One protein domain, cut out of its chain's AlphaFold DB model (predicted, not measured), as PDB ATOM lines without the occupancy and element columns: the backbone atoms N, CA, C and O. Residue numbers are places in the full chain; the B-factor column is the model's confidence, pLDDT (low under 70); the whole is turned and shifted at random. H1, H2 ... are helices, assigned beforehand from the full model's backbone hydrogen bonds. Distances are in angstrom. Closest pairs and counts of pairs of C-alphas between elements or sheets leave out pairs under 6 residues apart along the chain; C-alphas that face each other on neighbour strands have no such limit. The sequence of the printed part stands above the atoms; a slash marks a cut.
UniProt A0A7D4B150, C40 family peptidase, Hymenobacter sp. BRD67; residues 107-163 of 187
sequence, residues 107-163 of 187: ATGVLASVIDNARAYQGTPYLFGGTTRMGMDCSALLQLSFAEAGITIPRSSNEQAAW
ATOM      1  N   ALA A 107      -4.144 -28.369   7.796       83.38
ATOM      2  CA  ALA A 107      -4.470 -27.213   6.968       83.38
ATOM      3  C   ALA A 107      -3.250 -26.838   6.121       83.38
ATOM      4  O   ALA A 107      -2.123 -26.820   6.611       83.38
ATOM      5  N   THR A 108      -3.491 -26.513   4.857       86.00
ATOM      6  CA  THR A 108      -2.466 -26.129   3.884       86.00
ATOM      7  C   THR A 108      -2.899 -24.866   3.139       86.00
ATOM      8  O   THR A 108      -4.071 -24.479   3.170       86.00
ATOM      9  N   GLY A 109      -1.945 -24.195   2.488       91.25
ATOM     10  CA  GLY A 109      -2.206 -22.976   1.720       91.25
ATOM     11  C   GLY A 109      -2.834 -21.862   2.563       91.25
ATOM     12  O   GLY A 109      -2.425 -21.617   3.698       91.25
ATOM     13  N   VAL A 110      -3.851 -21.199   2.008       92.00
ATOM     14  CA  VAL A 110      -4.492 -20.014   2.604       92.00
ATOM     15  C   VAL A 110      -5.048 -20.288   4.009       92.00
ATOM     16  O   VAL A 110      -4.874 -19.465   4.902       92.00
ATOM     17  N   LEU A 111      -5.632 -21.469   4.255       91.75
ATOM     18  CA  LEU A 111      -6.169 -21.824   5.577       91.75
ATOM     19  C   LEU A 111      -5.082 -21.943   6.656       91.75
ATOM     20  O   LEU A 111      -5.349 -21.644   7.818       91.75
ATOM     21  N   ALA A 112      -3.857 -22.342   6.296       92.00
ATOM     22  CA  ALA A 112      -2.740 -22.339   7.239       92.00
ATOM     23  C   ALA A 112      -2.367 -20.900   7.637       92.00
ATOM     24  O   ALA A 112      -2.282 -20.605   8.829       92.00
ATOM     25  N   SER A 113      -2.266 -19.990   6.658       94.25
ATOM     26  CA  SER A 113      -2.024 -18.560   6.913       94.25
ATOM     27  C   SER A 113      -3.115 -17.946   7.792       94.25
ATOM     28  O   SER A 113      -2.789 -17.315   8.788       94.25
ATOM     29  N   VAL A 114      -4.394 -18.209   7.514       95.38
ATOM     30  CA  VAL A 114      -5.522 -17.769   8.357       95.38
ATOM     31  C   VAL A 114      -5.384 -18.241   9.811       95.38
ATOM     32  O   VAL A 114      -5.637 -17.474  10.742       95.38
ATOM     33  N   ILE A 115      -4.981 -19.498  10.032       94.31
ATOM     34  CA  ILE A 115      -4.783 -20.047  11.382       94.31
ATOM     35  C   ILE A 115      -3.619 -19.347  12.097       94.31
ATOM     36  O   ILE A 115      -3.714 -19.090  13.299       94.31
ATOM     37  N   ASP A 116      -2.540 -19.023  11.388       94.56
ATOM     38  CA  ASP A 116      -1.381 -18.340  11.967       94.56
ATOM     39  C   ASP A 116      -1.636 -16.840  12.207       94.56
ATOM     40  O   ASP A 116      -1.301 -16.336  13.284       94.56
ATOM     41  N   ASN A 117      -2.380 -16.171  11.322       95.50
ATOM     42  CA  ASN A 117      -2.933 -14.829  11.532       95.50
ATOM     43  C   ASN A 117      -3.783 -14.793  12.817       95.50
ATOM     44  O   ASN A 117      -3.520 -14.009  13.732       95.50
ATOM     45  N   ALA A 118      -4.723 -15.735  12.976       95.38
ATOM     46  CA  ALA A 118      -5.548 -15.856  14.184       95.38
ATOM     47  C   ALA A 118      -4.721 -16.084  15.463       95.38
ATOM     48  O   ALA A 118      -5.094 -15.630  16.549       95.38
ATOM     49  N   ARG A 119      -3.573 -16.766  15.363       94.31
ATOM     50  CA  ARG A 119      -2.647 -16.948  16.493       94.31
ATOM     51  C   ARG A 119      -1.872 -15.686  16.831       94.31
ATOM     52  O   ARG A 119      -1.604 -15.473  18.013       94.31
ATOM     53  N   ALA A 120      -1.572 -14.831  15.856       95.75
ATOM     54  CA  ALA A 120      -0.936 -13.540  16.098       95.75
ATOM     55  C   ALA A 120      -1.804 -12.597  16.959       95.75
ATOM     56  O   ALA A 120      -1.280 -11.637  17.521       95.75
ATOM     57  N   TYR A 121      -3.107 -12.863  17.111       95.12
ATOM     58  CA  TYR A 121      -4.015 -12.152  18.027       95.12
ATOM     59  C   TYR A 121      -4.085 -12.753  19.447       95.12
ATOM     60  O   TYR A 121      -4.866 -12.303  20.291       95.12
ATOM     61  N   GLN A 122      -3.275 -13.767  19.769       94.62
ATOM     62  CA  GLN A 122      -3.248 -14.325  21.122       94.62
ATOM     63  C   GLN A 122      -2.807 -13.295  22.163       94.62
ATOM     64  O   GLN A 122      -1.777 -12.645  22.040       94.62
ATOM     65  N   GLY A 123      -3.585 -13.206  23.241       93.75
ATOM     66  CA  GLY A 123      -3.372 -12.232  24.310       93.75
ATOM     67  C   GLY A 123      -4.260 -10.995  24.192       93.75
ATOM     68  O   GLY A 123      -4.527 -10.388  25.228       93.75
ATOM     69  N   THR A 124      -4.797 -10.682  23.003       94.69
ATOM     70  CA  THR A 124      -5.760  -9.586  22.823       94.69
ATOM     71  C   THR A 124      -6.949  -9.749  23.787       94.69
ATOM     72  O   THR A 124      -7.534 -10.837  23.867       94.69
ATOM     73  N   PRO A 125      -7.307  -8.709  24.566       95.25
ATOM     74  CA  PRO A 125      -8.483  -8.740  25.428       95.25
ATOM     75  C   PRO A 125      -9.768  -8.958  24.625       95.25
ATOM     76  O   PRO A 125      -9.897  -8.490  23.494       95.25
ATOM     77  N   TYR A 126     -10.760  -9.621  25.223       94.31
ATOM     78  CA  TYR A 126     -12.092  -9.618  24.626       94.31
ATOM     79  C   TYR A 126     -12.739  -8.245  24.836       94.31
ATOM     80  O   TYR A 126     -12.833  -7.784  25.974       94.31
ATOM     81  N   LEU A 127     -13.255  -7.646  23.766       93.12
ATOM     82  CA  LEU A 127     -14.084  -6.443  23.810       93.12
ATOM     83  C   LEU A 127     -15.279  -6.627  22.874       93.12
ATOM     84  O   LEU A 127     -15.095  -6.842  21.679       93.12
ATOM     85  N   PHE A 128     -16.503  -6.531  23.398       92.12
ATOM     86  CA  PHE A 128     -17.701  -6.671  22.570       92.12
ATOM     87  C   PHE A 128     -17.759  -5.567  21.502       92.12
ATOM     88  O   PHE A 128     -17.634  -4.389  21.830       92.12
ATOM     89  N   GLY A 129     -17.943  -5.940  20.232       92.19
ATOM     90  CA  GLY A 129     -17.908  -5.009  19.101       92.19
ATOM     91  C   GLY A 129     -16.497  -4.571  18.687       92.19
ATOM     92  O   GLY A 129     -16.346  -3.993  17.611       92.19
ATOM     93  N   GLY A 130     -15.469  -4.873  19.486       94.75
ATOM     94  CA  GLY A 130     -14.087  -4.484  19.227       94.75
ATOM     95  C   GLY A 130     -13.506  -5.150  17.980       94.75
ATOM     96  O   GLY A 130     -13.830  -6.295  17.660       94.75
ATOM     97  N   THR A 131     -12.625  -4.427  17.291       96.00
ATOM     98  CA  THR A 131     -11.998  -4.819  16.016       96.00
ATOM     99  C   THR A 131     -10.492  -4.525  15.987       96.00
ATOM    100  O   THR A 131      -9.916  -4.341  14.918       96.00
ATOM    101  N   THR A 132      -9.827  -4.440  17.146       94.94
ATOM    102  CA  THR A 132      -8.407  -4.040  17.223       94.94
ATOM    103  C   THR A 132      -7.606  -4.919  18.184       94.94
ATOM    104  O   THR A 132      -8.166  -5.641  19.007       94.94
ATOM    105  N   ARG A 133      -6.272  -4.806  18.149       93.62
ATOM    106  CA  ARG A 133      -5.374  -5.501  19.092       93.62
ATOM    107  C   ARG A 133      -5.504  -5.016  20.548       93.62
ATOM    108  O   ARG A 133      -5.062  -5.733  21.441       93.62
ATOM    109  N   MET A 134      -6.151  -3.868  20.798       93.12
ATOM    110  CA  MET A 134      -6.511  -3.413  22.154       93.12
ATOM    111  C   MET A 134      -7.747  -4.136  22.710       93.12
ATOM    112  O   MET A 134      -7.926  -4.214  23.924       93.12
ATOM    113  N   GLY A 135      -8.595  -4.680  21.836       92.25
ATOM    114  CA  GLY A 135      -9.789  -5.414  22.221       92.25
ATOM    115  C   GLY A 135     -10.600  -5.855  21.006       92.25
ATOM    116  O   GLY A 135     -10.899  -5.039  20.127       92.25
ATOM    117  N   MET A 136     -10.990  -7.132  20.976       96.69
ATOM    118  CA  MET A 136     -11.759  -7.707  19.868       96.69
ATOM    119  C   MET A 136     -12.845  -8.688  20.321       96.69
ATOM    120  O   MET A 136     -12.715  -9.313  21.374       96.69
ATOM    121  N   ASP A 137     -13.905  -8.845  19.525       95.88
ATOM    122  CA  ASP A 137     -14.891  -9.916  19.724       95.88
ATOM    123  C   ASP A 137     -14.578 -11.182  18.903       95.88
ATOM    124  O   ASP A 137     -13.633 -11.236  18.116       95.88
ATOM    125  N   CYS A 138     -15.374 -12.233  19.117       94.88
ATOM    126  CA  CYS A 138     -15.211 -13.533  18.464       94.88
ATOM    127  C   CYS A 138     -15.284 -13.449  16.932       94.88
ATOM    128  O   CYS A 138     -14.467 -14.056  16.244       94.88
ATOM    129  N   SER A 139     -16.238 -12.687  16.403       96.50
ATOM    130  CA  SER A 139     -16.431 -12.510  14.962       96.50
ATOM    131  C   SER A 139     -15.384 -11.593  14.325       96.50
ATOM    132  O   SER A 139     -14.998 -11.821  13.179       96.50
ATOM    133  N   ALA A 140     -14.870 -10.608  15.069       97.25
ATOM    134  CA  ALA A 140     -13.772  -9.751  14.630       97.25
ATOM    135  C   ALA A 140     -12.442 -10.511  14.508       97.25
ATOM    136  O   ALA A 140     -11.680 -10.244  13.584       97.25
ATOM    137  N   LEU A 141     -12.175 -11.482  15.395       97.31
ATOM    138  CA  LEU A 141     -11.006 -12.362  15.278       97.31
ATOM    139  C   LEU A 141     -11.017 -13.127  13.949       97.31
ATOM    140  O   LEU A 141     -10.012 -13.118  13.241       97.31
ATOM    141  N   LEU A 142     -12.150 -13.740  13.588       96.75
ATOM    142  CA  LEU A 142     -12.289 -14.412  12.294       96.75
ATOM    143  C   LEU A 142     -12.129 -13.412  11.143       96.75
ATOM    144  O   LEU A 142     -11.335 -13.652  10.238       96.75
ATOM    145  N   GLN A 143     -12.813 -12.266  11.207       97.25
ATOM    146  CA  GLN A 143     -12.785 -11.275  10.132       97.25
ATOM    147  C   GLN A 143     -11.372 -10.763   9.833       97.25
ATOM    148  O   GLN A 143     -10.978 -10.728   8.673       97.25
ATOM    149  N   LEU A 144     -10.599 -10.405  10.862       97.38
ATOM    150  CA  LEU A 144      -9.231  -9.911  10.692       97.38
ATOM    151  C   LEU A 144      -8.286 -11.005  10.178       97.38
ATOM    152  O   LEU A 144      -7.514 -10.756   9.260       97.38
ATOM    153  N   SER A 145      -8.404 -12.229  10.700       96.88
ATOM    154  CA  SER A 145      -7.539 -13.350  10.297       96.88
ATOM    155  C   SER A 145      -7.725 -13.746   8.828       96.88
ATOM    156  O   SER A 145      -6.757 -14.113   8.161       96.88
ATOM    157  N   PHE A 146      -8.964 -13.660   8.326       96.31
ATOM    158  CA  PHE A 146      -9.301 -13.883   6.917       96.31
ATOM    159  C   PHE A 146      -8.927 -12.683   6.040       96.31
ATOM    160  O   PHE A 146      -8.378 -12.886   4.959       96.31
ATOM    161  N   ALA A 147      -9.138 -11.449   6.513       97.06
ATOM    162  CA  ALA A 147      -8.771 -10.241   5.775       97.06
ATOM    163  C   ALA A 147      -7.252 -10.129   5.552       97.06
ATOM    164  O   ALA A 147      -6.826  -9.781   4.453       97.06
ATOM    165  N   GLU A 148      -6.431 -10.502   6.542       96.25
ATOM    166  CA  GLU A 148      -4.968 -10.619   6.400       96.25
ATOM    167  C   GLU A 148      -4.556 -11.680   5.354       96.25
ATOM    168  O   GLU A 148      -3.478 -11.586   4.772       96.25
ATOM    169  N   ALA A 149      -5.424 -12.655   5.062       94.94
ATOM    170  CA  ALA A 149      -5.256 -13.645   3.994       94.94
ATOM    171  C   ALA A 149      -5.981 -13.264   2.679       94.94
ATOM    172  O   ALA A 149      -6.118 -14.098   1.784       94.94
ATOM    173  N   GLY A 150      -6.468 -12.022   2.556       95.75
ATOM    174  CA  GLY A 150      -7.157 -11.505   1.368       95.75
ATOM    175  C   GLY A 150      -8.625 -11.927   1.212       95.75
ATOM    176  O   GLY A 150      -9.222 -11.649   0.174       95.75
ATOM    177  N   ILE A 151      -9.226 -12.583   2.211       95.06
ATOM    178  CA  ILE A 151     -10.615 -13.061   2.163       95.06
ATOM    179  C   ILE A 151     -11.515 -12.160   3.017       95.06
ATOM    180  O   ILE A 151     -11.343 -12.042   4.229       95.06
ATOM    181  N   THR A 152     -12.540 -11.574   2.403       95.75
ATOM    182  CA  THR A 152     -13.558 -10.793   3.119       95.75
ATOM    183  C   THR A 152     -14.692 -11.695   3.600       95.75
ATOM    184  O   THR A 152     -15.331 -12.370   2.795       95.75
ATOM    185  N   ILE A 153     -14.985 -11.659   4.903       95.62
ATOM    186  CA  ILE A 153     -16.124 -12.361   5.519       95.62
ATOM    187  C   ILE A 153     -17.043 -11.381   6.280       95.62
ATOM    188  O   ILE A 153     -16.591 -10.290   6.660       95.62
ATOM    189  N   PRO A 154     -18.320 -11.742   6.539       96.31
ATOM    190  CA  PRO A 154     -19.262 -10.890   7.271       96.31
ATOM    191  C   PRO A 154     -18.772 -10.487   8.668       96.31
ATOM    192  O   PRO A 154     -17.949 -11.175   9.275       96.31
ATOM    193  N   ARG A 155     -19.289  -9.374   9.208       94.31
ATOM    194  CA  ARG A 155     -18.814  -8.818  10.488       94.31
ATOM    195  C   ARG A 155     -19.389  -9.529  11.711       94.31
ATOM    196  O   ARG A 155     -18.708  -9.549  12.737       94.31
ATOM    197  N   SER A 156     -20.620 -10.039  11.669       93.19
ATOM    198  CA  SER A 156     -21.251 -10.654  12.845       93.19
ATOM    199  C   SER A 156     -21.147 -12.178  12.841       93.19
ATOM    200  O   SER A 156     -21.193 -12.820  11.795       93.19
ATOM    201  N   SER A 157     -21.096 -12.778  14.032       91.31
ATOM    202  CA  SER A 157     -21.090 -14.239  14.192       91.31
ATOM    203  C   SER A 157     -22.337 -14.920  13.621       91.31
ATOM    204  O   SER A 157     -22.282 -16.094  13.286       91.31
ATOM    205  N   ASN A 158     -23.460 -14.202  13.525       89.31
ATOM    206  CA  ASN A 158     -24.713 -14.741  12.995       89.31
ATOM    207  C   ASN A 158     -24.680 -14.819  11.465       89.31
ATOM    208  O   ASN A 158     -25.108 -15.818  10.902       89.31
ATOM    209  N   GLU A 159     -24.142 -13.793  10.801       92.69
ATOM    210  CA  GLU A 159     -23.931 -13.808   9.347       92.69
ATOM    211  C   GLU A 159     -22.833 -14.810   8.974       92.69
ATOM    212  O   GLU A 159     -23.004 -15.577   8.036       92.69
ATOM    213  N   GLN A 160     -21.741 -14.862   9.748       93.62
ATOM    214  CA  GLN A 160     -20.673 -15.855   9.582       93.62
ATOM    215  C   GLN A 160     -21.191 -17.299   9.731       93.62
ATOM    216  O   GLN A 160     -20.696 -18.185   9.047       93.62
ATOM    217  N   ALA A 161     -22.201 -17.541  10.578       90.75
ATOM    218  CA  ALA A 161     -22.831 -18.858  10.735       90.75
ATOM    219  C   ALA A 161     -23.707 -19.286   9.547       90.75
ATOM    220  O   ALA A 161     -24.014 -20.469   9.418       90.75
ATOM    221  N   ALA A 162     -24.105 -18.338   8.699       90.38
ATOM    222  CA  ALA A 162     -24.830 -18.571   7.452       90.38
ATOM    223  C   ALA A 162     -23.935 -18.376   6.210       90.38
ATOM    224  O   ALA A 162     -24.444 -18.291   5.094       90.38
ATOM    225  N   TRP A 163     -22.615 -18.257   6.397       90.06
ATOM    226  CA  TRP A 163     -21.648 -17.998   5.333       90.06
ATOM    227  C   TRP A 163     -20.844 -19.262   5.013       90.06
ATOM    228  O   TRP A 163     -20.155 -19.801   5.877       90.06
TER     229      TRP A 163
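Overview. This is residues 107 to 163 of the 187 residues of the protein "C40 family peptidase" of Hymenobacter sp. BRD67 (UniProt A0A7D4B150). Two helices, H1 and H2, pack against each other at a steep angle, with H2 in the middle of the domain, while the short H3 sits on the other side of H2 from H1. The long loop of residues 121 to 137 makes one end of the domain, and the link of residues 148 to 156 folds back from the last residue of H2 to H3. The printed part has 57 residues with three named helices, in the order H1, H2, H3, and no named strand. The class is all helix, though under half of the printed residues, 25 of 57, are in named elements. The whole is compact, with a radius of gyration of the C-alphas of 11.0 A, and the C-alphas span 30 by 27 by 15 A.

Along the chain. H1 is residues 110 to 120, the longest helix by residues, and measures 15.4 A from its first to its last C-alpha. It begins at C-alpha 110, (-4.492, -20.014, 2.604). Residues 121 to 137 follow with no named element; within them residues 131 to 132 pair with residues 135 to 136, antiparallel, as strands do. H2 is residues 138 to 147, 14.6 A long, with C-alpha 138 at (-15.211, -13.533, 18.464). H3 is residues 157 to 160, four residues, and ends at C-alpha 160, (-20.673, -15.855, 9.582).

Arrangement. H1 touches H2, and their closest C-alphas, those of Asn 117 and Ser 145, are 5.0 A apart. Their lines stand at a steep tilt of 53 degrees, and they run opposite ways. H2 and H3 only just touch, with 3 pairs of C-alphas within 8 A; the closest C-alphas, those of Ser 139 and Ser 157, are 5.0 A apart. H1 and H3 are apart. In H1 every O i to N i+4 pair is within hydrogen-bond range, and in H2 5 of 6 are. H3 is too short for such a pair, and its one O i to N i+3 pair is not within range.

Size, cuts and confidence. The two C-alphas farthest apart, those of Thr 108 and Phe 128, are 31.0 A apart, and the C-alphas of Ala 107 and Trp 163, first and last of the printed part, are 19.6 A apart. The printed part has no cut. The link from H1 to H2, 17 residues, is long; its C-alphas lie 9 to 14 A from the mean of the C-alphas. The link from H2 to H3, 9 residues, is short but not tight. The mean pLDDT of the printed part is 94.1, and no printed residue is under 70.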